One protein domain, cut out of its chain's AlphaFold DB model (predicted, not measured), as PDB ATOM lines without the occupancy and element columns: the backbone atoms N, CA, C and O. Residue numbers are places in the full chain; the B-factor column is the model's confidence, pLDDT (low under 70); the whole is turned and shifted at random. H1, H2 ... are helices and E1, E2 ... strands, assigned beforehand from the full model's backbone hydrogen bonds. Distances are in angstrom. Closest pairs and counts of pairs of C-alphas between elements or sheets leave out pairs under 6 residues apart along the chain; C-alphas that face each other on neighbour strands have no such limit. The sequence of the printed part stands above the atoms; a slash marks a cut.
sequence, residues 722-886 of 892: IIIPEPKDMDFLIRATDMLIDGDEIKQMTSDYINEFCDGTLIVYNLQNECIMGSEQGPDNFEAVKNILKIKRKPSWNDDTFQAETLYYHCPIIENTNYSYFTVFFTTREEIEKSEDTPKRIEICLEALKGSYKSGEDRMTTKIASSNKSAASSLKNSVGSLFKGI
ATOM      1  N   ILE A 722      -5.149 -53.002 -44.695       73.56
ATOM      2  CA  ILE A 722      -4.090 -52.150 -45.249       73.56
ATOM      3  C   ILE A 722      -4.437 -50.683 -45.011       73.56
ATOM      4  O   ILE A 722      -5.222 -50.061 -45.724       73.56
ATOM      5  N   ILE A 723      -3.770 -50.106 -44.019       75.62
ATOM      6  CA  ILE A 723      -3.829 -48.676 -43.736       75.62
ATOM      7  C   ILE A 723      -3.109 -47.933 -44.861       75.62
ATOM      8  O   ILE A 723      -1.910 -48.126 -45.075       75.62
ATOM      9  N   ILE A 724      -3.828 -47.052 -45.555       81.06
ATOM     10  CA  ILE A 724      -3.227 -46.062 -46.449       81.06
ATOM     11  C   ILE A 724      -2.966 -44.807 -45.598       81.06
ATOM     12  O   ILE A 724      -3.926 -44.105 -45.281       81.06
ATOM     13  N   PRO A 725      -1.715 -44.528 -45.178       80.88
ATOM     14  CA  PRO A 725      -1.406 -43.363 -44.351       80.88
ATOM     15  C   PRO A 725      -1.763 -42.057 -45.071       80.88
ATOM     16  O   PRO A 725      -1.553 -41.926 -46.282       80.88
ATOM     17  N   GLU A 726      -2.257 -41.067 -44.326       86.44
ATOM     18  CA  GLU A 726      -2.504 -39.736 -44.879       86.44
ATOM     19  C   GLU A 726      -1.194 -39.089 -45.372       86.44
ATOM     20  O   GLU A 726      -0.108 -39.410 -44.878       86.44
ATOM     21  N   PRO A 727      -1.251 -38.083 -46.267       89.75
ATOM     22  CA  PRO A 727      -0.076 -37.278 -46.606       89.75
ATOM     23  C   PRO A 727       0.623 -36.678 -45.373       89.75
ATOM     24  O   PRO A 727       1.847 -36.588 -45.355       89.75
ATOM     25  N   LYS A 728      -0.137 -36.340 -44.318       89.25
ATOM     26  CA  LYS A 728       0.405 -35.929 -43.013       89.25
ATOM     27  C   LYS A 728       1.175 -37.048 -42.305       89.25
ATOM     28  O   LYS A 728       2.255 -36.784 -41.782       89.25
ATOM     29  N   ASP A 729       0.626 -38.263 -42.275       90.06
ATOM     30  CA  ASP A 729       1.287 -39.421 -41.661       90.06
ATOM     31  C   ASP A 729       2.599 -39.714 -42.404       90.06
ATOM     32  O   ASP A 729       3.632 -39.939 -41.783       90.06
ATOM     33  N   MET A 730       2.591 -39.634 -43.739       89.69
ATOM     34  CA  MET A 730       3.789 -39.797 -44.569       89.69
ATOM     35  C   MET A 730       4.837 -38.697 -44.336       89.69
ATOM     36  O   MET A 730       6.021 -39.015 -44.225       89.69
ATOM     37  N   ASP A 731       4.430 -37.431 -44.205       90.06
ATOM     38  CA  ASP A 731       5.328 -36.326 -43.831       90.06
ATOM     39  C   ASP A 731       5.957 -36.549 -42.444       90.06
ATOM     40  O   ASP A 731       7.153 -36.302 -42.262       90.06
ATOM     41  N   PHE A 732       5.179 -37.038 -41.470       92.62
ATOM     42  CA  PHE A 732       5.689 -37.429 -40.155       92.62
ATOM     43  C   PHE A 732       6.678 -38.600 -40.261       92.62
ATOM     44  O   PHE A 732       7.779 -38.513 -39.719       92.62
ATOM     45  N   LEU A 733       6.329 -39.664 -40.996       89.19
ATOM     46  CA  LEU A 733       7.180 -40.840 -41.196       89.19
ATOM     47  C   LEU A 733       8.540 -40.462 -41.791       89.19
ATOM     48  O   LEU A 733       9.571 -40.885 -41.272       89.19
ATOM     49  N   ILE A 734       8.555 -39.634 -42.840       88.12
ATOM     50  CA  ILE A 734       9.793 -39.158 -43.470       88.12
ATOM     51  C   ILE A 734      10.651 -38.415 -42.437       88.12
ATOM     52  O   ILE A 734      11.800 -38.803 -42.213       88.12
ATOM     53  N   ARG A 735      10.076 -37.428 -41.732       87.94
ATOM     54  CA  ARG A 735      10.788 -36.660 -40.694       87.94
ATOM     55  C   ARG A 735      11.314 -37.541 -39.568       87.94
ATOM     56  O   ARG A 735      12.446 -37.338 -39.152       87.94
ATOM     57  N   ALA A 736      10.541 -38.523 -39.104       86.69
ATOM     58  CA  ALA A 736      10.984 -39.467 -38.083       86.69
ATOM     59  C   ALA A 736      12.211 -40.260 -38.564       86.69
ATOM     60  O   ALA A 736      13.204 -40.339 -37.846       86.69
ATOM     61  N   THR A 737      12.200 -40.763 -39.806       81.69
ATOM     62  CA  THR A 737      13.343 -41.511 -40.362       81.69
ATOM     63  C   THR A 737      14.585 -40.663 -40.668       81.69
ATOM     64  O   THR A 737      15.698 -41.199 -40.660       81.69
ATOM     65  N   ASP A 738      14.414 -39.360 -40.913       82.19
ATOM     66  CA  ASP A 738      15.510 -38.396 -41.080       82.19
ATOM     67  C   ASP A 738      16.023 -37.833 -39.736       82.19
ATOM     68  O   ASP A 738      17.191 -37.439 -39.643       82.19
ATOM     69  N   MET A 739      15.190 -37.821 -38.685       77.25
ATOM     70  CA  MET A 739      15.560 -37.391 -37.333       77.25
ATOM     71  C   MET A 739      16.547 -38.370 -36.701       77.25
ATOM     72  O   MET A 739      16.218 -39.464 -36.241       77.25
ATOM     73  N   LEU A 740      17.808 -37.949 -36.686       64.62
ATOM     74  CA  LEU A 740      18.926 -38.792 -36.310       64.62
ATOM     75  C   LEU A 740      19.547 -38.357 -34.991       64.62
ATOM     76  O   LEU A 740      20.169 -37.303 -34.904       64.62
ATOM     77  N   ILE A 741      19.523 -39.298 -34.045       57.84
ATOM     78  CA  ILE A 741      20.342 -39.370 -32.826       57.84
ATOM     79  C   ILE A 741      19.810 -38.573 -31.621       57.84
ATOM     80  O   ILE A 741      20.094 -38.995 -30.501       57.84
ATOM     81  N   ASP A 742      18.995 -37.528 -31.790       72.31
ATOM     82  CA  ASP A 742      18.301 -36.912 -30.646       72.31
ATOM     83  C   ASP A 742      17.009 -37.678 -30.306       72.31
ATOM     84  O   ASP A 742      16.016 -37.638 -31.034       72.31
ATOM     85  N   GLY A 743      17.062 -38.437 -29.208       74.88
ATOM     86  CA  GLY A 743      15.947 -39.247 -28.722       74.88
ATOM     87  C   GLY A 743      14.819 -38.425 -28.100       74.88
ATOM     88  O   GLY A 743      13.663 -38.826 -28.207       74.88
ATOM     89  N   ASP A 744      15.126 -37.280 -27.487       79.94
ATOM     90  CA  ASP A 744      14.112 -36.409 -26.895       79.94
ATOM     91  C   ASP A 744      13.390 -35.606 -27.984       79.94
ATOM     92  O   ASP A 744      12.164 -35.511 -27.946       79.94
ATOM     93  N   GLU A 745      14.103 -35.107 -29.004       85.00
ATOM     94  CA  GLU A 745      13.495 -34.366 -30.121       85.00
ATOM     95  C   GLU A 745      12.508 -35.239 -30.915       85.00
ATOM     96  O   GLU A 745      11.353 -34.850 -31.111       85.00
ATOM     97  N   ILE A 746      12.911 -36.455 -31.313       86.00
ATOM     98  CA  ILE A 746      12.018 -37.360 -32.053       86.00
ATOM     99  C   ILE A 746      10.854 -37.860 -31.190       86.00
ATOM    100  O   ILE A 746       9.735 -38.019 -31.689       86.00
ATOM    101  N   LYS A 747      11.069 -38.066 -29.883       85.88
ATOM    102  CA  LYS A 747       9.989 -38.410 -28.953       85.88
ATOM    103  C   LYS A 747       9.004 -37.246 -28.814       85.88
ATOM    104  O   LYS A 747       7.799 -37.482 -28.877       85.88
ATOM    105  N   GLN A 748       9.487 -36.014 -28.667       88.50
ATOM    106  CA  GLN A 748       8.645 -34.822 -28.579       88.50
ATOM    107  C   GLN A 748       7.826 -34.647 -29.864       88.50
ATOM    108  O   GLN A 748       6.602 -34.602 -29.781       88.50
ATOM    109  N   MET A 749       8.459 -34.710 -31.043       90.94
ATOM    110  CA  MET A 749       7.755 -34.670 -32.334       90.94
ATOM    111  C   MET A 749       6.702 -35.783 -32.459       90.94
ATOM    112  O   MET A 749       5.612 -35.532 -32.963       90.94
ATOM    113  N   THR A 750       6.994 -37.002 -31.997       91.50
ATOM    114  CA  THR A 750       6.027 -38.116 -32.032       91.50
ATOM    115  C   THR A 750       4.860 -37.888 -31.073       91.50
ATOM    116  O   THR A 750       3.720 -38.176 -31.424       91.50
ATOM    117  N   SER A 751       5.115 -37.348 -29.877       91.31
ATOM    118  CA  SER A 751       4.057 -37.034 -28.912       91.31
ATOM    119  C   SER A 751       3.173 -35.888 -29.402       91.31
ATOM    120  O   SER A 751       1.956 -35.999 -29.322       91.31
ATOM    121  N   ASP A 752       3.771 -34.822 -29.939       92.94
ATOM    122  CA  ASP A 752       3.045 -33.675 -30.492       92.94
ATOM    123  C   ASP A 752       2.226 -34.077 -31.724       92.94
ATOM    124  O   ASP A 752       1.087 -33.638 -31.870       92.94
ATOM    125  N   TYR A 753       2.767 -34.950 -32.583       94.69
ATOM    126  CA  TYR A 753       2.063 -35.422 -33.774       94.69
ATOM    127  C   TYR A 753       0.879 -36.343 -33.449       94.69
ATOM    128  O   TYR A 753      -0.195 -36.168 -34.022       94.69
ATOM    129  N   ILE A 754       1.029 -37.291 -32.514       93.38
ATOM    130  CA  ILE A 754      -0.104 -38.123 -32.072       93.38
ATOM    131  C   ILE A 754      -1.177 -37.241 -31.411       93.38
ATOM    132  O   ILE A 754      -2.361 -37.374 -31.724       93.38
ATOM    133  N   ASN A 755      -0.762 -36.262 -30.603       93.19
ATOM    134  CA  ASN A 755      -1.659 -35.293 -29.972       93.19
ATOM    135  C   ASN A 755      -2.298 -34.282 -30.962       93.19
ATOM    136  O   ASN A 755      -3.122 -33.475 -30.541       93.19
ATOM    137  N   GLU A 756      -2.016 -34.329 -32.279       94.56
ATOM    138  CA  GLU A 756      -2.872 -33.659 -33.280       94.56
ATOM    139  C   GLU A 756      -4.223 -34.379 -33.481       94.56
ATOM    140  O   GLU A 756      -5.154 -33.774 -34.019       94.56
ATOM    141  N   PHE A 757      -4.338 -35.666 -33.115       93.00
ATOM    142  CA  PHE A 757      -5.513 -36.495 -33.427       93.00
ATOM    143  C   PHE A 757      -5.981 -37.460 -32.323       93.00
ATOM    144  O   PHE A 757      -7.085 -37.992 -32.436       93.00
ATOM    145  N   CYS A 758      -5.190 -37.688 -31.273       93.06
ATOM    146  CA  CYS A 758      -5.547 -38.513 -30.119       93.06
ATOM    147  C   CYS A 758      -4.838 -37.972 -28.871       93.06
ATOM    148  O   CYS A 758      -3.609 -38.001 -28.812       93.06
ATOM    149  N   ASP A 759      -5.588 -37.466 -27.890       92.12
ATOM    150  CA  ASP A 759      -4.998 -36.869 -26.690       92.12
ATOM    151  C   ASP A 759      -4.336 -37.951 -25.819       92.12
ATOM    152  O   ASP A 759      -4.973 -38.905 -25.360       92.12
ATOM    153  N   GLY A 760      -3.038 -37.806 -25.549       90.12
ATOM    154  CA  GLY A 760      -2.330 -38.753 -24.698       90.12
ATOM    155  C   GLY A 760      -0.929 -38.339 -24.263       90.12
ATOM    156  O   GLY A 760      -0.475 -37.205 -24.425       90.12
ATOM    157  N   THR A 761      -0.239 -39.284 -23.626       88.81
ATOM    158  CA  THR A 761       1.108 -39.104 -23.071       88.81
ATOM    159  C   THR A 761       2.034 -40.206 -23.563       88.81
ATOM    160  O   THR A 761       1.812 -41.386 -23.299       88.81
ATOM    161  N   LEU A 762       3.108 -39.821 -24.249       88.75
ATOM    162  CA  LEU A 762       4.158 -40.730 -24.699       88.75
ATOM    163  C   LEU A 762       5.262 -40.841 -23.635       88.75
ATOM    164  O   LEU A 762       5.783 -39.821 -23.175       88.75
ATOM    165  N   ILE A 763       5.668 -42.058 -23.260       83.81
ATOM    166  CA  ILE A 763       6.734 -42.305 -22.272       83.81
ATOM    167  C   ILE A 763       7.665 -43.428 -22.757       83.81
ATOM    168  O   ILE A 763       7.205 -44.410 -23.340       83.81
ATOM    169  N   VAL A 764       8.975 -43.292 -22.523       82.31
ATOM    170  CA  VAL A 764       9.992 -44.281 -22.930       82.31
ATOM    171  C   VAL A 764      10.790 -44.769 -21.719       82.31
ATOM    172  O   VAL A 764      11.290 -43.969 -20.923       82.31
ATOM    173  N   TYR A 765      10.924 -46.091 -21.607       74.69
ATOM    174  CA  TYR A 765      11.501 -46.802 -20.465       74.69
ATOM    175  C   TYR A 765      12.686 -47.684 -20.853       74.69
ATOM    176  O   TYR A 765      12.755 -48.192 -21.974       74.69
ATOM    177  N   ASN A 766      13.589 -47.918 -19.894       74.94
ATOM    178  CA  ASN A 766      14.653 -48.920 -19.996       74.94
ATOM    179  C   ASN A 766      14.289 -50.262 -19.324       74.94
ATOM    180  O   ASN A 766      13.278 -50.388 -18.631       74.94
ATOM    181  N   LEU A 767      15.166 -51.264 -19.470       66.06
ATOM    182  CA  LEU A 767      15.092 -52.570 -18.783       66.06
ATOM    183  C   LEU A 767      14.937 -52.506 -17.256       66.06
ATOM    184  O   LEU A 767      14.456 -53.468 -16.652       66.06
ATOM    185  N   GLN A 768      15.382 -51.418 -16.626       66.69
ATOM    186  CA  GLN A 768      15.302 -51.205 -15.180       66.69
ATOM    187  C   GLN A 768      13.934 -50.625 -14.762       66.69
ATOM    188  O   GLN A 768      13.622 -50.599 -13.573       66.69
ATOM    189  N   ASN A 769      13.064 -50.292 -15.728       64.88
ATOM    190  CA  ASN A 769      11.800 -49.556 -15.572       64.88
ATOM    191  C   ASN A 769      12.001 -48.107 -15.091       64.88
ATOM    192  O   ASN A 769      11.097 -47.502 -14.512       64.88
ATOM    193  N   GLU A 770      13.177 -47.541 -15.360       67.19
ATOM    194  CA  GLU A 770      13.469 -46.123 -15.175       67.19
ATOM    195  C   GLU A 770      12.916 -45.356 -16.386       67.19
ATOM    196  O   GLU A 770      13.084 -45.779 -17.537       67.19
ATOM    197  N   CYS A 771      12.219 -44.245 -16.129       69.25
ATOM    198  CA  CYS A 771      11.737 -43.355 -17.182       69.25
ATOM    199  C   CYS A 771      12.937 -42.597 -17.744       69.25
ATOM    200  O   CYS A 771      13.516 -41.771 -17.044       69.25
ATOM    201  N   ILE A 772      13.314 -42.878 -18.991       67.75
ATOM    202  CA  ILE A 772      14.453 -42.202 -19.625       67.75
ATOM    203  C   ILE A 772      14.020 -40.814 -20.096       67.75
ATOM    204  O   ILE A 772      14.735 -39.839 -19.906       67.75
ATOM    205  N   MET A 773      12.848 -40.750 -20.736       62.06
ATOM    206  CA  MET A 773      12.378 -39.580 -21.478       62.06
ATOM    207  C   MET A 773      10.879 -39.382 -21.221       62.06
ATOM    208  O   MET A 773      10.028 -40.121 -21.731       62.06
ATOM    209  N   GLY A 774      10.542 -38.365 -20.426       63.56
ATOM    210  CA  GLY A 774       9.189 -38.058 -19.947       63.56
ATOM    211  C   GLY A 774       9.189 -37.584 -18.491       63.56
ATOM    212  O   GLY A 774      10.177 -37.753 -17.778       63.56
ATOM    213  N   SER A 775       8.084 -36.994 -18.036       61.25
ATOM    214  CA  SER A 775       7.878 -36.712 -16.615       61.25
ATOM    215  C   SER A 775       7.635 -38.015 -15.849       61.25
ATOM    216  O   SER A 775       6.778 -38.805 -16.231       61.25
ATOM    217  N   GLU A 776       8.322 -38.222 -14.718       57.41
ATOM    218  CA  GLU A 776       8.011 -39.348 -13.812       57.41
ATOM    219  C   GLU A 776       6.569 -39.293 -13.281       57.41
ATOM    220  O   GLU A 776       5.985 -40.320 -12.932       57.41
ATOM    221  N   GLN A 777       5.993 -38.087 -13.262       61.38
ATOM    222  CA  GLN A 777       4.556 -37.850 -13.198       61.38
ATOM    223  C   GLN A 777       3.921 -38.261 -14.536       61.38
ATOM    224  O   GLN A 777       3.670 -37.425 -15.407       61.38
ATOM    225  N   GLY A 778       3.703 -39.567 -14.692       64.06
ATOM    226  CA  GLY A 778       2.612 -40.088 -15.510       64.06
ATOM    227  C   GLY A 778       1.263 -39.924 -14.787       64.06
ATOM    228  O   GLY A 778       1.237 -39.451 -13.647       64.06
ATOM    229  N   PRO A 779       0.142 -40.313 -15.417       68.56
ATOM    230  CA  PRO A 779      -1.177 -40.311 -14.774       68.56
ATOM    231  C   PRO A 779      -1.217 -41.227 -13.532       68.56
ATOM    232  O   PRO A 779      -0.439 -42.171 -13.432       68.56
ATOM    233  N   ASP A 780      -2.125 -40.982 -12.579       69.06
ATOM    234  CA  ASP A 780      -2.112 -41.643 -11.253       69.06
ATOM    235  C   ASP A 780      -2.240 -43.185 -11.300       69.06
ATOM    236  O   ASP A 780      -1.763 -43.895 -10.411       69.06
ATOM    237  N   ASN A 781      -2.840 -43.730 -12.362       65.69
ATOM    238  CA  ASN A 781      -2.921 -45.170 -12.640       65.69
ATOM    239  C   ASN A 781      -1.572 -45.799 -13.059       65.69
ATOM    240  O   ASN A 781      -1.430 -47.026 -13.049       65.69
ATOM    241  N   PHE A 782      -0.570 -44.992 -13.415       67.94
ATOM    242  CA  PHE A 782       0.684 -45.451 -14.009       67.94
ATOM    243  C   PHE A 782       1.490 -46.389 -13.095       67.94
ATOM    244  O   PHE A 782       2.179 -47.285 -13.583       67.94
ATOM    245  N   GLU A 783       1.367 -46.269 -11.770       71.12
ATOM    246  CA  GLU A 783       2.056 -47.162 -10.827       71.12
ATOM    247  C   GLU A 783       1.584 -48.630 -10.967       71.12
ATOM    248  O   GLU A 783       2.377 -49.558 -10.794       71.12
ATOM    249  N   ALA A 784       0.330 -48.866 -11.381       67.50
ATOM    250  CA  ALA A 784      -0.160 -50.202 -11.733       67.50
ATOM    251  C   ALA A 784       0.463 -50.712 -13.045       67.50
ATOM    252  O   ALA A 784       0.882 -51.868 -13.129       67.50
ATOM    253  N   VAL A 785       0.617 -49.837 -14.042       64.88
ATOM    254  CA  VAL A 785       1.223 -50.169 -15.345       64.88
ATOM    255  C   VAL A 785       2.712 -50.486 -15.195       64.88
ATOM    256  O   VAL A 785       3.181 -51.498 -15.709       64.88
ATOM    257  N   LYS A 786       3.435 -49.731 -14.361       67.38
ATOM    258  CA  LYS A 786       4.782 -50.066 -13.859       67.38
ATOM    259  C   LYS A 786       4.876 -51.490 -13.302       67.38
ATOM    260  O   LYS A 786       5.922 -52.119 -13.426       67.38
ATOM    261  N   ASN A 787       3.824 -52.005 -12.662       69.38
ATOM    262  CA  ASN A 787       3.805 -53.363 -12.111       69.38
ATOM    263  C   ASN A 787       3.468 -54.437 -13.157       69.38
ATOM    264  O   ASN A 787       4.019 -55.530 -13.078       69.38
ATOM    265  N   ILE A 788       2.660 -54.108 -14.167       63.91
ATOM    266  CA  ILE A 788       2.405 -54.962 -15.339       63.91
ATOM    267  C   ILE A 788       3.682 -55.119 -16.183       63.91
ATOM    268  O   ILE A 788       4.088 -56.235 -16.501       63.91
ATOM    269  N   LEU A 789       4.376 -54.019 -16.488       60.97
ATOM    270  CA  LEU A 789       5.583 -54.006 -17.329       60.97
ATOM    271  C   LEU A 789       6.731 -54.855 -16.741       60.97
ATOM    272  O   LEU A 789       7.433 -55.558 -17.474       60.97
ATOM    273  N   LYS A 790       6.855 -54.901 -15.405       64.69
ATOM    274  CA  LYS A 790       7.814 -55.765 -14.681       64.69
ATOM    275  C   LYS A 790       7.648 -57.266 -14.973       64.69
ATOM    276  O   LYS A 790       8.588 -58.020 -14.727       64.69
ATOM    277  N   ILE A 791       6.505 -57.710 -15.505       61.84
ATOM    278  CA  ILE A 791       6.217 -59.123 -15.815       61.84
ATOM    279  C   ILE A 791       6.996 -59.609 -17.059       61.84
ATOM    280  O   ILE A 791       7.114 -60.814 -17.279       61.84
ATOM    281  N   LYS A 792       7.596 -58.704 -17.856       56.69
ATOM    282  CA  LYS A 792       8.425 -59.013 -19.049       56.69
ATOM    283  C   LYS A 792       7.733 -59.852 -20.140       56.69
ATOM    284  O   LYS A 792       8.400 -60.408 -21.012       56.69
ATOM    285  N   ARG A 793       6.402 -59.941 -20.129       59.59
ATOM    286  CA  ARG A 793       5.622 -60.564 -21.206       59.59
ATOM    287  C   ARG A 793       5.410 -59.541 -22.322       59.59
ATOM    288  O   ARG A 793       5.050 -58.404 -22.038       59.59
ATOM    289  N   LYS A 794       5.575 -59.942 -23.589       54.09
ATOM    290  CA  LYS A 794       5.093 -59.133 -24.717       54.09
ATOM    291  C   LYS A 794       3.557 -59.044 -24.614       54.09
ATOM    292  O   LYS A 794       2.928 -60.105 -24.650       54.09
ATOM    293  N   PRO A 795       2.960 -57.845 -24.504       52.25
ATOM    294  CA  PRO A 795       1.511 -57.710 -24.444       52.25
ATOM    295  C   PRO A 795       0.870 -58.154 -25.772       52.25
ATOM    296  O   PRO A 795       1.482 -58.058 -26.841       52.25
ATOM    297  N   SER A 796      -0.345 -58.692 -25.684       53.22
ATOM    298  CA  SER A 796      -1.126 -59.254 -26.793       53.22
ATOM    299  C   SER A 796      -2.519 -58.635 -26.797       53.22
ATOM    300  O   SER A 796      -3.022 -58.334 -25.725       53.22
ATOM    301  N   TRP A 797      -3.167 -58.495 -27.954       52.16
ATOM    302  CA  TRP A 797      -4.487 -57.848 -28.074       52.16
ATOM    303  C   TRP A 797      -5.569 -58.445 -27.148       52.16
ATOM    304  O   TRP A 797      -6.458 -57.739 -26.689       52.16
ATOM    305  N   ASN A 798      -5.440 -59.732 -26.809       54.88
ATOM    306  CA  ASN A 798      -6.347 -60.457 -25.912       54.88
ATOM    307  C   ASN A 798      -5.936 -60.391 -24.421       54.88
ATOM    308  O   ASN A 798      -6.419 -61.194 -23.627       54.88
ATOM    309  N   ASP A 799      -4.986 -59.534 -24.045       57.81
ATOM    310  CA  ASP A 799      -4.572 -59.307 -22.652       57.81
ATOM    311  C   ASP A 799      -5.483 -58.230 -22.028       57.81
ATOM    312  O   ASP A 799      -5.753 -57.208 -22.665       57.81
ATOM    313  N   ASP A 800      -5.952 -58.429 -20.791       60.62
ATOM    314  CA  ASP A 800      -6.939 -57.552 -20.125       60.62
ATOM    315  C   ASP A 800      -6.454 -56.090 -20.013       60.62
ATOM    316  O   ASP A 800      -7.235 -55.150 -19.867       60.62
ATOM    317  N   THR A 801      -5.143 -55.876 -20.153       56.81
ATOM    318  CA  THR A 801      -4.493 -54.563 -20.241       56.81
ATOM    319  C   THR A 801      -4.966 -53.710 -21.423       56.81
ATOM    320  O   THR A 801      -4.844 -52.490 -21.356       56.81
ATOM    321  N   PHE A 802      -5.506 -54.321 -22.485       52.62
ATOM    322  CA  PHE A 802      -6.149 -53.633 -23.618       52.62
ATOM    323  C   PHE A 802      -7.673 -53.490 -23.454       52.62
ATOM    324  O   PHE A 802      -8.355 -53.083 -24.390       52.62
ATOM    325  N   GLN A 803      -8.218 -53.815 -22.279       57.72
ATOM    326  CA  GLN A 803      -9.641 -53.649 -21.950       57.72
ATOM    327  C   GLN A 803      -9.871 -52.659 -20.793       57.72
ATOM    328  O   GLN A 803     -11.014 -52.377 -20.435       57.72
ATOM    329  N   ALA A 804      -8.798 -52.106 -20.218       65.06
ATOM    330  CA  ALA A 804      -8.859 -51.056 -19.205       65.06
ATOM    331  C   ALA A 804      -9.422 -49.731 -19.767       65.06
ATOM    332  O   ALA A 804      -9.249 -49.412 -20.940       65.06
ATOM    333  N   GLU A 805     -10.054 -48.926 -18.905       65.00
ATOM    334  CA  GLU A 805     -10.650 -47.618 -19.258       65.00
ATOM    335  C   GLU A 805      -9.627 -46.629 -19.852       65.00
ATOM    336  O   GLU A 805      -9.954 -45.792 -20.697       65.00
ATOM    337  N   THR A 806      -8.369 -46.757 -19.435       66.38
ATOM    338  CA  THR A 806      -7.200 -46.146 -20.071       66.38
ATOM    339  C   THR A 806      -6.448 -47.209 -20.856       66.38
ATOM    340  O   THR A 806      -5.985 -48.190 -20.269       66.38
ATOM    341  N   LEU A 807      -6.306 -46.994 -22.160       62.72
ATOM    342  CA  LEU A 807      -5.684 -47.935 -23.082       62.72
ATOM    343  C   LEU A 807      -4.210 -47.582 -23.314       62.72
ATOM    344  O   LEU A 807      -3.810 -46.414 -23.309       62.72
ATOM    345  N   TYR A 808      -3.397 -48.623 -23.499       70.94
ATOM    346  CA  TYR A 808      -1.942 -48.517 -23.555       70.94
ATOM    347  C   TYR A 808      -1.397 -49.153 -24.835       70.94
ATOM    348  O   TYR A 808      -1.482 -50.370 -25.014       70.94
ATOM    349  N   TYR A 809      -0.754 -48.367 -25.698       73.94
ATOM    350  CA  TYR A 809       0.019 -48.923 -26.813       73.94
ATOM    351  C   TYR A 809       1.453 -49.151 -26.357       73.94
ATOM    352  O   TYR A 809       2.142 -48.198 -26.005       73.94
ATOM    353  N   HIS A 810       1.916 -50.400 -26.383       72.25
ATOM    354  CA  HIS A 810       3.276 -50.770 -25.995       72.25
ATOM    355  C   HIS A 810       4.081 -51.245 -27.213       72.25
ATOM    356  O   HIS A 810       3.832 -52.324 -27.760       72.25
ATOM    357  N   CYS A 811       5.109 -50.482 -27.584       78.88
ATOM    358  CA  CYS A 811       6.018 -50.804 -28.680       78.88
ATOM    359  C   CYS A 811       7.427 -51.131 -28.132       78.88
ATOM    360  O   CYS A 811       8.121 -50.233 -27.647       78.88
ATOM    361  N   PRO A 812       7.884 -52.401 -28.173       73.25
ATOM    362  CA  PRO A 812       9.234 -52.764 -27.741       73.25
ATOM    363  C   PRO A 812      10.251 -52.307 -28.792       73.25
ATOM    364  O   PRO A 812      10.196 -52.759 -29.938       73.25
ATOM    365  N   ILE A 813      11.181 -51.426 -28.411       70.50
ATOM    366  CA  ILE A 813      12.110 -50.792 -29.357       70.50
ATOM    367  C   ILE A 813      13.169 -51.795 -29.827       70.50
ATOM    368  O   ILE A 813      13.414 -51.915 -31.026       70.50
ATOM    369  N   ILE A 814      13.775 -52.547 -28.904       67.31
ATOM    370  CA  ILE A 814      14.866 -53.494 -29.192       67.31
ATOM    371  C   ILE A 814      14.396 -54.922 -28.921       67.31
ATOM    372  O   ILE A 814      13.881 -55.223 -27.852       67.31
ATOM    373  N   GLU A 815      14.580 -55.805 -29.905       57.59
ATOM    374  CA  GLU A 815      14.001 -57.162 -29.955       57.59
ATOM    375  C   GLU A 815      15.075 -58.268 -29.833       57.59
ATOM    376  O   GLU A 815      14.866 -59.406 -30.250       57.59
ATOM    377  N   ASN A 816      16.236 -57.930 -29.261       54.66
ATOM    378  CA  ASN A 816      17.284 -58.889 -28.893       54.66
ATOM    379  C   ASN A 816      16.935 -59.614 -27.574       54.66
ATOM    380  O   ASN A 816      15.953 -59.292 -26.910       54.66
ATOM    381  N   THR A 817      17.764 -60.578 -27.152       48.94
ATOM    382  CA  THR A 817      17.551 -61.381 -25.924       48.94
ATOM    383  C   THR A 817      17.445 -60.567 -24.628       48.94
ATOM    384  O   THR A 817      16.952 -61.087 -23.630       48.94
ATOM    385  N   ASN A 818      17.851 -59.295 -24.648       50.06
ATOM    386  CA  ASN A 818      17.543 -58.302 -23.626       50.06
ATOM    387  C   ASN A 818      16.798 -57.125 -24.292       50.06
ATOM    388  O   ASN A 818      17.365 -56.445 -25.147       50.06
ATOM    389  N   TYR A 819      15.542 -56.887 -23.902       55.44
ATOM    390  CA  TYR A 819      14.684 -55.801 -24.407       55.44
ATOM    391  C   TYR A 819      15.116 -54.423 -23.862       55.44
ATOM    392  O   TYR A 819      14.457 -53.909 -22.963       55.44
ATOM    393  N   SER A 820      16.221 -53.833 -24.344       63.62
ATOM    394  CA  SER A 820      16.845 -52.649 -23.708       63.62
ATOM    395  C   SER A 820      15.872 -51.499 -23.416       63.62
ATOM    396  O   SER A 820      15.959 -50.906 -22.339       63.62
ATOM    397  N   TYR A 821      14.947 -51.222 -24.347       71.62
ATOM    398  CA  TYR A 821      13.992 -50.113 -24.277       71.62
ATOM    399  C   TYR A 821      12.594 -50.486 -24.786       71.62
ATOM    400  O   TYR A 821      12.450 -51.276 -25.728       71.62
ATOM    401  N   PHE A 822      11.567 -49.851 -24.219       76.50
ATOM    402  CA  PHE A 822      10.185 -49.919 -24.696       76.50
ATOM    403  C   PHE A 822       9.480 -48.559 -24.588       76.50
ATOM    404  O   PHE A 822       9.712 -47.791 -23.653       76.50
ATOM    405  N   THR A 823       8.602 -48.277 -25.550       81.94
ATOM    406  CA  THR A 823       7.746 -47.085 -25.574       81.94
ATOM    407  C   THR A 823       6.334 -47.464 -25.158       81.94
ATOM    408  O   THR A 823       5.812 -48.481 -25.623       81.94
ATOM    409  N   VAL A 824       5.696 -46.632 -24.333       82.19
ATOM    410  CA  VAL A 824       4.271 -46.739 -24.010       82.19
ATOM    411  C   VAL A 824       3.572 -45.411 -24.306       82.19
ATOM    412  O   VAL A 824       4.025 -44.361 -23.850       82.19
ATOM    413  N   PHE A 825       2.476 -45.456 -25.063       86.75
ATOM    414  CA  PHE A 825       1.556 -44.328 -25.231       86.75
ATOM    415  C   PHE A 825       0.296 -44.562 -24.395       86.75
ATOM    416  O   PHE A 825      -0.317 -45.629 -24.479       86.75
ATOM    417  N   PHE A 826      -0.055 -43.565 -23.585       85.06
ATOM    418  CA  PHE A 826      -1.184 -43.556 -22.658       85.06
ATOM    419  C   PHE A 826      -2.298 -42.679 -23.205       85.06
ATOM    420  O   PHE A 826      -2.069 -41.493 -23.428       85.06
ATOM    421  N   THR A 827      -3.501 -43.226 -23.352       88.00
ATOM    422  CA  THR A 827      -4.692 -42.458 -23.740       88.00
ATOM    423  C   THR A 827      -5.956 -43.060 -23.107       88.00
ATOM    424  O   THR A 827      -5.896 -44.109 -22.455       88.00
ATOM    425  N   THR A 828      -7.098 -42.385 -23.220       85.62
ATOM    426  CA  THR A 828      -8.382 -42.920 -22.742       85.62
ATOM    427  C   THR A 828      -9.022 -43.800 -23.812       85.62
ATOM    428  O   THR A 828      -8.695 -43.723 -24.997       85.62
ATOM    429  N   ARG A 829      -9.975 -44.640 -23.408       83.06
ATOM    430  CA  ARG A 829     -10.806 -45.378 -24.359       83.06
ATOM    431  C   ARG A 829     -11.622 -44.452 -25.276       83.06
ATOM    432  O   ARG A 829     -11.733 -44.735 -26.465       83.06
ATOM    433  N   GLU A 830     -12.127 -43.337 -24.747       86.88
ATOM    434  CA  GLU A 830     -12.923 -42.357 -25.503       86.88
ATOM    435  C   GLU A 830     -12.127 -41.723 -26.656       86.88
ATOM    436  O   GLU A 830     -12.654 -41.577 -27.755       86.88
ATOM    437  N   GLU A 831     -10.846 -41.401 -26.437       87.25
ATOM    438  CA  GLU A 831      -9.944 -40.846 -27.459       87.25
ATOM    439  C   GLU A 831      -9.721 -41.795 -28.642       87.25
ATOM    440  O   GLU A 831      -9.657 -41.369 -29.796       87.25
ATOM    441  N   ILE A 832      -9.646 -43.095 -28.362       84.06
ATOM    442  CA  ILE A 832      -9.521 -44.143 -29.377       84.06
ATOM    443  C   ILE A 832     -10.834 -44.337 -30.136       84.06
ATOM    444  O   ILE A 832     -10.826 -44.417 -31.362       84.06
ATOM    445  N   GLU A 833     -11.967 -44.356 -29.433       85.44
ATOM    446  CA  GLU A 833     -13.290 -44.535 -30.042       85.44
ATOM    447  C   GLU A 833     -13.756 -43.305 -30.861       85.44
ATOM    448  O   GLU A 833     -14.761 -43.393 -31.568       85.44
ATOM    449  N   LYS A 834     -12.996 -42.191 -30.876       88.19
ATOM    450  CA  LYS A 834     -13.198 -41.057 -31.807       88.19
ATOM    451  C   LYS A 834     -13.079 -41.443 -33.288       88.19
ATOM    452  O   LYS A 834     -13.708 -40.787 -34.119       88.19
ATOM    453  N   SER A 835     -12.246 -42.429 -33.642       86.94
ATOM    454  CA  SER A 835     -12.070 -42.885 -35.030       86.94
ATOM    455  C   SER A 835     -11.472 -44.290 -35.107       86.94
ATOM    456  O   SER A 835     -10.485 -44.593 -34.439       86.94
ATOM    457  N   GLU A 836     -12.009 -45.121 -36.000       83.88
ATOM    458  CA  GLU A 836     -11.548 -46.495 -36.243       83.88
ATOM    459  C   GLU A 836     -10.062 -46.575 -36.656       83.88
ATOM    460  O   GLU A 836      -9.375 -47.558 -36.371       83.88
ATOM    461  N   ASP A 837      -9.536 -45.518 -37.282       86.31
ATOM    462  CA  ASP A 837      -8.140 -45.445 -37.721       86.31
ATOM    463  C   ASP A 837      -7.189 -44.852 -36.667       86.31
ATOM    464  O   ASP A 837      -5.971 -44.916 -36.846       86.31
ATOM    465  N   THR A 838      -7.687 -44.327 -35.539       88.00
ATOM    466  CA  THR A 838      -6.831 -43.786 -34.465       88.00
ATOM    467  C   THR A 838      -5.834 -44.830 -33.929       88.00
ATOM    468  O   THR A 838      -4.635 -44.537 -33.933       88.00
ATOM    469  N   PRO A 839      -6.237 -46.069 -33.560       85.88
ATOM    470  CA  PRO A 839      -5.294 -47.119 -33.158       85.88
ATOM    471  C   PRO A 839      -4.237 -47.431 -34.216       85.88
ATOM    472  O   PRO A 839      -3.057 -47.598 -33.904       85.88
ATOM    473  N   LYS A 840      -4.682 -47.490 -35.473       85.38
ATOM    474  CA  LYS A 840      -3.877 -47.849 -36.636       85.38
ATOM    475  C   LYS A 840      -2.774 -46.806 -36.872       85.38
ATOM    476  O   LYS A 840      -1.603 -47.155 -37.024       85.38
ATOM    477  N   ARG A 841      -3.128 -45.516 -36.809       89.94
ATOM    478  CA  ARG A 841      -2.195 -44.384 -36.949       89.94
ATOM    479  C   ARG A 841      -1.236 -44.265 -35.757       89.94
ATOM    480  O   ARG A 841      -0.057 -43.980 -35.968       89.94
ATOM    481  N   ILE A 842      -1.675 -44.574 -34.531       89.62
ATOM    482  CA  ILE A 842      -0.784 -44.642 -33.355       89.62
ATOM    483  C   ILE A 842       0.266 -45.753 -33.514       89.62
ATOM    484  O   ILE A 842       1.449 -45.495 -33.289       89.62
ATOM    485  N   GLU A 843      -0.110 -46.969 -33.937       86.31
ATOM    486  CA  GLU A 843       0.872 -48.053 -34.131       86.31
ATOM    487  C   GLU A 843       1.918 -47.699 -35.206       86.31
ATOM    488  O   GLU A 843       3.112 -47.921 -34.986       86.31
ATOM    489  N   ILE A 844       1.504 -47.066 -36.313       88.12
ATOM    490  CA  ILE A 844       2.418 -46.546 -37.346       88.12
ATOM    491  C   ILE A 844       3.416 -45.542 -36.747       88.12
ATOM    492  O   ILE A 844       4.623 -45.670 -36.973       88.12
ATOM    493  N   CYS A 845       2.946 -44.581 -35.944       90.69
ATOM    494  CA  CYS A 845       3.813 -43.583 -35.312       90.69
ATOM    495  C   CYS A 845       4.829 -44.216 -34.342       90.69
ATOM    496  O   CYS A 845       5.997 -43.820 -34.306       90.69
ATOM    497  N   LEU A 846       4.411 -45.234 -33.583       90.06
ATOM    498  CA  LEU A 846       5.263 -45.917 -32.609       90.06
ATOM    499  C   LEU A 846       6.302 -46.850 -33.255       90.06
ATOM    500  O   LEU A 846       7.453 -46.859 -32.811       90.06
ATOM    501  N   GLU A 847       5.955 -47.594 -34.312       86.44
ATOM    502  CA  GLU A 847       6.941 -48.395 -35.062       86.44
ATOM    503  C   GLU A 847       7.930 -47.502 -35.842       86.44
ATOM    504  O   GLU A 847       9.107 -47.853 -35.952       86.44
ATOM    505  N   ALA A 848       7.516 -46.314 -36.300       88.19
ATOM    506  CA  ALA A 848       8.416 -45.328 -36.906       88.19
ATOM    507  C   ALA A 848       9.437 -44.767 -35.904       88.19
ATOM    508  O   ALA A 848      10.642 -44.769 -36.174       88.19
ATOM    509  N   LEU A 849       8.975 -44.364 -34.714       87.31
ATOM    510  CA  LEU A 849       9.828 -43.954 -33.597       87.31
ATOM    511  C   LEU A 849      10.841 -45.061 -33.249       87.31
ATOM    512  O   LEU A 849      12.051 -44.828 -33.230       87.31
ATOM    513  N   LYS A 850      10.362 -46.297 -33.065       85.12
ATOM    514  CA  LYS A 850      11.186 -47.493 -32.815       85.12
ATOM    515  C   LYS A 850      12.229 -47.746 -33.905       85.12
ATOM    516  O   LYS A 850      13.388 -48.017 -33.589       85.12
ATOM    517  N   GLY A 851      11.837 -47.676 -35.175       83.81
ATOM    518  CA  GLY A 851      12.746 -47.861 -36.304       83.81
ATOM    519  C   GLY A 851      13.858 -46.813 -36.324       83.81
ATOM    520  O   GLY A 851      15.020 -47.137 -36.576       83.81
ATOM    521  N   SER A 852      13.517 -45.579 -35.967       83.06
ATOM    522  CA  SER A 852      14.448 -44.455 -35.895       83.06
ATOM    523  C   SER A 852      15.455 -44.634 -34.750       83.06
ATOM    524  O   SER A 852      16.658 -44.525 -34.996       83.06
ATOM    525  N   TYR A 853      15.008 -45.062 -33.557       78.12
ATOM    526  CA  TYR A 853      15.894 -45.474 -32.451       78.12
ATOM    527  C   TYR A 853      16.865 -46.592 -32.854       78.12
ATOM    528  O   TYR A 853      18.073 -46.437 -32.659       78.12
ATOM    529  N   LYS A 854      16.371 -47.682 -33.468       78.00
ATOM    530  CA  LYS A 854      17.234 -48.763 -33.990       78.00
ATOM    531  C   LYS A 854      18.284 -48.209 -34.960       78.00
ATOM    532  O   LYS A 854      19.465 -48.512 -34.830       78.00
ATOM    533  N   SER A 855      17.878 -47.330 -35.881       76.38
ATOM    534  CA  SER A 855      18.792 -46.705 -36.845       76.38
ATOM    535  C   SER A 855      19.851 -45.803 -36.193       76.38
ATOM    536  O   SER A 855      20.952 -45.664 -36.731       76.38
ATOM    537  N   GLY A 856      19.543 -45.198 -35.041       72.19
ATOM    538  CA  GLY A 856      20.482 -44.421 -34.236       72.19
ATOM    539  C   GLY A 856      21.526 -45.309 -33.559       72.19
ATOM    540  O   GLY A 856      22.724 -45.047 -33.686       72.19
ATOM    541  N   GLU A 857      21.092 -46.390 -32.907       67.19
ATOM    542  CA  GLU A 857      21.968 -47.358 -32.230       67.19
ATOM    543  C   GLU A 857      22.876 -48.106 -33.222       67.19
ATOM    544  O   GLU A 857      24.095 -48.154 -33.023       67.19
ATOM    545  N   ASP A 858      22.328 -48.583 -34.348       64.31
ATOM    546  CA  ASP A 858      23.093 -49.177 -35.456       64.31
ATOM    547  C   ASP A 858      24.188 -48.216 -35.951       64.31
ATOM    548  O   ASP A 858      25.309 -48.627 -36.259       64.31
ATOM    549  N   ARG A 859      23.903 -46.907 -36.011       60.22
ATOM    550  CA  ARG A 859      24.874 -45.887 -36.443       60.22
ATOM    551  C   ARG A 859      25.866 -45.491 -35.349       60.22
ATOM    552  O   ARG A 859      26.988 -45.134 -35.699       60.22
ATOM    553  N   MET A 860      25.517 -45.557 -34.062       59.12
ATOM    554  CA  MET A 860      26.475 -45.358 -32.963       59.12
ATOM    555  C   MET A 860      27.458 -46.528 -32.873       59.12
ATOM    556  O   MET A 860      28.669 -46.316 -32.911       59.12
ATOM    557  N   THR A 861      26.947 -47.759 -32.840       59.03
ATOM    558  CA  THR A 861      27.763 -48.982 -32.842       59.03
ATOM    559  C   THR A 861      28.622 -49.071 -34.105       59.03
ATOM    560  O   THR A 861      29.829 -49.305 -34.008       59.03
ATOM    561  N   THR A 862      28.062 -48.748 -35.280       57.28
ATOM    562  CA  THR A 862      28.849 -48.625 -36.516       57.28
ATOM    563  C   THR A 862      29.897 -47.521 -36.411       57.28
ATOM    564  O   THR A 862      31.026 -47.789 -36.782       57.28
ATOM    565  N   LYS A 863      29.614 -46.321 -35.879       54.56
ATOM    566  CA  LYS A 863      30.639 -45.261 -35.711       54.56
ATOM    567  C   LYS A 863      31.810 -45.700 -34.826       54.56
ATOM    568  O   LYS A 863      32.947 -45.345 -35.125       54.56
ATOM    569  N   ILE A 864      31.542 -46.466 -33.767       54.47
ATOM    570  CA  ILE A 864      32.571 -47.013 -32.868       54.47
ATOM    571  C   ILE A 864      33.433 -48.052 -33.611       54.47
ATOM    572  O   ILE A 864      34.661 -48.003 -33.537       54.47
ATOM    573  N   ALA A 865      32.814 -48.939 -34.397       47.00
ATOM    574  CA  ALA A 865      33.521 -49.939 -35.204       47.00
ATOM    575  C   ALA A 865      34.211 -49.361 -36.464       47.00
ATOM    576  O   ALA A 865      35.261 -49.844 -36.885       47.00
ATOM    577  N   SER A 866      33.646 -48.314 -37.073       43.56
ATOM    578  CA  SER A 866      34.046 -47.744 -38.368       43.56
ATOM    579  C   SER A 866      35.025 -46.575 -38.247       43.56
ATOM    580  O   SER A 866      35.120 -45.747 -39.157       43.56
ATOM    581  N   SER A 867      35.815 -46.541 -37.170       48.22
ATOM    582  CA  SER A 867      37.111 -45.844 -37.171       48.22
ATOM    583  C   SER A 867      37.995 -46.317 -38.341       48.22
ATOM    584  O   SER A 867      38.816 -45.554 -38.846       48.22
ATOM    585  N   ASN A 868      37.738 -47.526 -38.865       47.19
ATOM    586  CA  ASN A 868      38.234 -48.013 -40.150       47.19
ATOM    587  C   ASN A 868      37.120 -48.177 -41.215       47.19
ATOM    588  O   ASN A 868      36.525 -49.240 -41.351       47.19
ATOM    589  N   LYS A 869      36.966 -47.134 -42.049       44.81
ATOM    590  CA  LYS A 869      36.334 -47.077 -43.397       44.81
ATOM    591  C   LYS A 869      34.793 -47.175 -43.557       44.81
ATOM    592  O   LYS A 869      34.122 -48.097 -43.118       44.81
ATOM    593  N   SER A 870      34.291 -46.237 -44.379       45.44
ATOM    594  CA  SER A 870      33.041 -46.243 -45.179       45.44
ATOM    595  C   SER A 870      31.689 -46.486 -44.477       45.44
ATOM    596  O   SER A 870      31.141 -47.581 -44.524       45.44
ATOM    597  N   ALA A 871      31.057 -45.410 -43.991       44.75
ATOM    598  CA  ALA A 871      29.705 -45.435 -43.409       44.75
ATOM    599  C   ALA A 871      28.527 -45.371 -44.423       44.75
ATOM    600  O   ALA A 871      27.371 -45.549 -44.041       44.75
ATOM    601  N   ALA A 872      28.781 -45.091 -45.708       46.06
ATOM    602  CA  ALA A 872      27.736 -44.696 -46.668       46.06
ATOM    603  C   ALA A 872      26.780 -45.823 -47.124       46.06
ATOM    604  O   ALA A 872      25.669 -45.539 -47.569       46.06
ATOM    605  N   SER A 873      27.188 -47.092 -47.031       48.34
ATOM    606  CA  SER A 873      26.368 -48.244 -47.442       48.34
ATOM    607  C   SER A 873      25.283 -48.609 -46.423       48.34
ATOM    608  O   SER A 873      24.200 -49.039 -46.817       48.34
ATOM    609  N   SER A 874      25.542 -48.399 -45.127       50.50
ATOM    610  CA  SER A 874      24.637 -48.798 -44.037       50.50
ATOM    611  C   SER A 874      23.287 -48.062 -44.080       50.50
ATOM    612  O   SER A 874      22.237 -48.672 -43.867       50.50
ATOM    613  N   LEU A 875      23.293 -46.775 -44.466       46.25
ATOM    614  CA  LEU A 875      22.095 -45.922 -44.519       46.25
ATOM    615  C   LEU A 875      20.933 -46.559 -45.300       46.25
ATOM    616  O   LEU A 875      19.801 -46.580 -44.822       46.25
ATOM    617  N   LYS A 876      21.217 -47.095 -46.495       54.62
ATOM    618  CA  LYS A 876      20.186 -47.623 -47.405       54.62
ATOM    619  C   LYS A 876      19.537 -48.904 -46.876       54.62
ATOM    620  O   LYS A 876      18.344 -49.110 -47.075       54.62
ATOM    621  N   ASN A 877      20.306 -49.733 -46.172       52.12
ATOM    622  CA  ASN A 877      19.816 -50.989 -45.607       52.12
ATOM    623  C   ASN A 877      18.922 -50.746 -44.380       52.12
ATOM    624  O   ASN A 877      17.915 -51.431 -44.218       52.12
ATOM    625  N   SER A 878      19.266 -49.753 -43.553       52.56
ATOM    626  CA  SER A 878      18.494 -49.368 -42.363       52.56
ATOM    627  C   SER A 878      17.118 -48.790 -42.728       52.56
ATOM    628  O   SER A 878      16.101 -49.249 -42.219       52.56
ATOM    629  N   VAL A 879      17.051 -47.865 -43.694       53.16
ATOM    630  CA  VAL A 879      15.762 -47.320 -44.168       53.16
ATOM    631  C   VAL A 879      14.906 -48.418 -44.821       53.16
ATOM    632  O   VAL A 879      13.714 -48.530 -44.540       53.16
ATOM    633  N   GLY A 880      15.512 -49.293 -45.633       53.66
ATOM    634  CA  GLY A 880      14.799 -50.397 -46.283       53.66
ATOM    635  C   GLY A 880      14.197 -51.430 -45.318       53.66
ATOM    636  O   GLY A 880      13.150 -52.003 -45.624       53.66
ATOM    637  N   SER A 881      14.808 -51.668 -44.150       53.50
ATOM    638  CA  SER A 881      14.237 -52.569 -43.136       53.50
ATOM    639  C   SER A 881      13.076 -51.926 -42.369       53.50
ATOM    640  O   SER A 881      12.115 -52.621 -42.042       53.50
ATOM    641  N   LEU A 882      13.125 -50.607 -42.157       53.25
ATOM    642  CA  LEU A 882      12.096 -49.822 -41.472       53.25
ATOM    643  C   LEU A 882      10.789 -49.782 -42.280       53.25
ATOM    644  O   LEU A 882       9.747 -50.209 -41.782       53.25
ATOM    645  N   PHE A 883      10.847 -49.400 -43.561       57.12
ATOM    646  CA  PHE A 883       9.671 -49.432 -44.446       57.12
ATOM    647  C   PHE A 883       9.104 -50.853 -44.612       57.12
ATOM    648  O   PHE A 883       7.888 -51.031 -44.651       57.12
ATOM    649  N   LYS A 884       9.956 -51.889 -44.623       58.50
ATOM    650  CA  LYS A 884       9.505 -53.293 -44.637       58.50
ATOM    651  C   LYS A 884       8.894 -53.753 -43.301       58.50
ATOM    652  O   LYS A 884       8.158 -54.734 -43.282       58.50
ATOM    653  N   GLY A 885       9.167 -53.055 -42.199       51.09
ATOM    654  CA  GLY A 885       8.493 -53.248 -40.916       51.09
ATOM    655  C   GLY A 885       7.074 -52.678 -40.911       51.09
ATOM    656  O   GLY A 885       6.151 -53.394 -40.533       51.09
ATOM    657  N   ILE A 886       6.919 -51.432 -41.377       53.22
ATOM    658  CA  ILE A 886       5.645 -50.689 -41.381       53.22
ATOM    659  C   ILE A 886       4.678 -51.225 -42.449       53.22
ATOM    660  O   ILE A 886       3.533 -51.526 -42.140       53.22
TER     661      ILE A 886
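What this domain is: This is residues 722 to 886 of the 892 residues of an uncharacterized protein of Halobacteriovorax sp. Y22 (UniProt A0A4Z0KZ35). A strongly twisted sheet of four strands has helices H2 and H5 side by side over one face, with the short H3 over part of the other. H1 and H6 pack on H5 beyond the sheet; H5, the longest helix, runs on past the sheet, and residues 864 to 869 stick out at the tip of the H5-H6 hairpin. The printed part has 165 residues with six named helices and four named strands, in the order H1 H2 E1 E2 H3 E3 E4 H4 H5 H6; the sheet runs E2 E1 E4 E3, antiparallel throughout, and the class is mixed, helices and strands. It is compact, with a radius of gyration of the C-alphas of 16.4 A and spans of 53 by 38 by 28 A.

Where its parts are: H1, residues 727 to 738, begins at C-alpha 727 (-0.076, -37.278, -46.606) and is 16.6 A long. H2 is residues 743 to 754, 16.4 A. E1 is residues 760 to 766, 20.3 A; E2 is residues 771 to 773; H3 is residues 782 to 789. E3 is residues 806 to 812, 19.3 A; E4 is residues 821 to 828, 23.6 A; H4 is residues 829 to 833. H5, residues 838 to 865, is 40.8 A long. H6, residues 874 to 886, is 19.3 A long and ends at C-alpha 886 (5.645, -50.689, -41.381).

How they stand to each other: In the sheet, N 763 and O 824 of E1 and E4 are 2.9 A apart, N 809 and O 825 of E3 and E4 3.0 A, and N 772 and O 764 of the hairpin E1 and E2 3.0 A, within hydrogen-bond range. H2 and H5 are on the same face, at heights over the sheet of 8.9 A and 10.2 A; H3 is on the opposite face, at 9.0 A. H4 only grazes the sheet with residues 829 to 832. H1, H2 and H5 form an up and down bundle, each helix running against the one before. H5 is the hub: residues 842 to 853 touch H2, closest C-alphas Ile 754 and Ile 842, 6.7 A; residues 841 to 852 touch H1, closest C-alphas Thr 737 and Ser 852, 5.5 A; residues 844 to 855 touch H6, closest C-alphas Gly 851 and Leu 882, 5.6 A. In H1 to H6 every O i to N i+4 pair is within hydrogen-bond range.

The domain as a whole: The farthest C-alphas, those of Glu 830 and Asn 868, are 53.5 A apart. The printed part has no cut. The link from H3 to E3 is long, 16 residues. Mean pLDDT of the printed part is 71.8; 79 residues are under 70, among them 784 to 807 and 857 to 886.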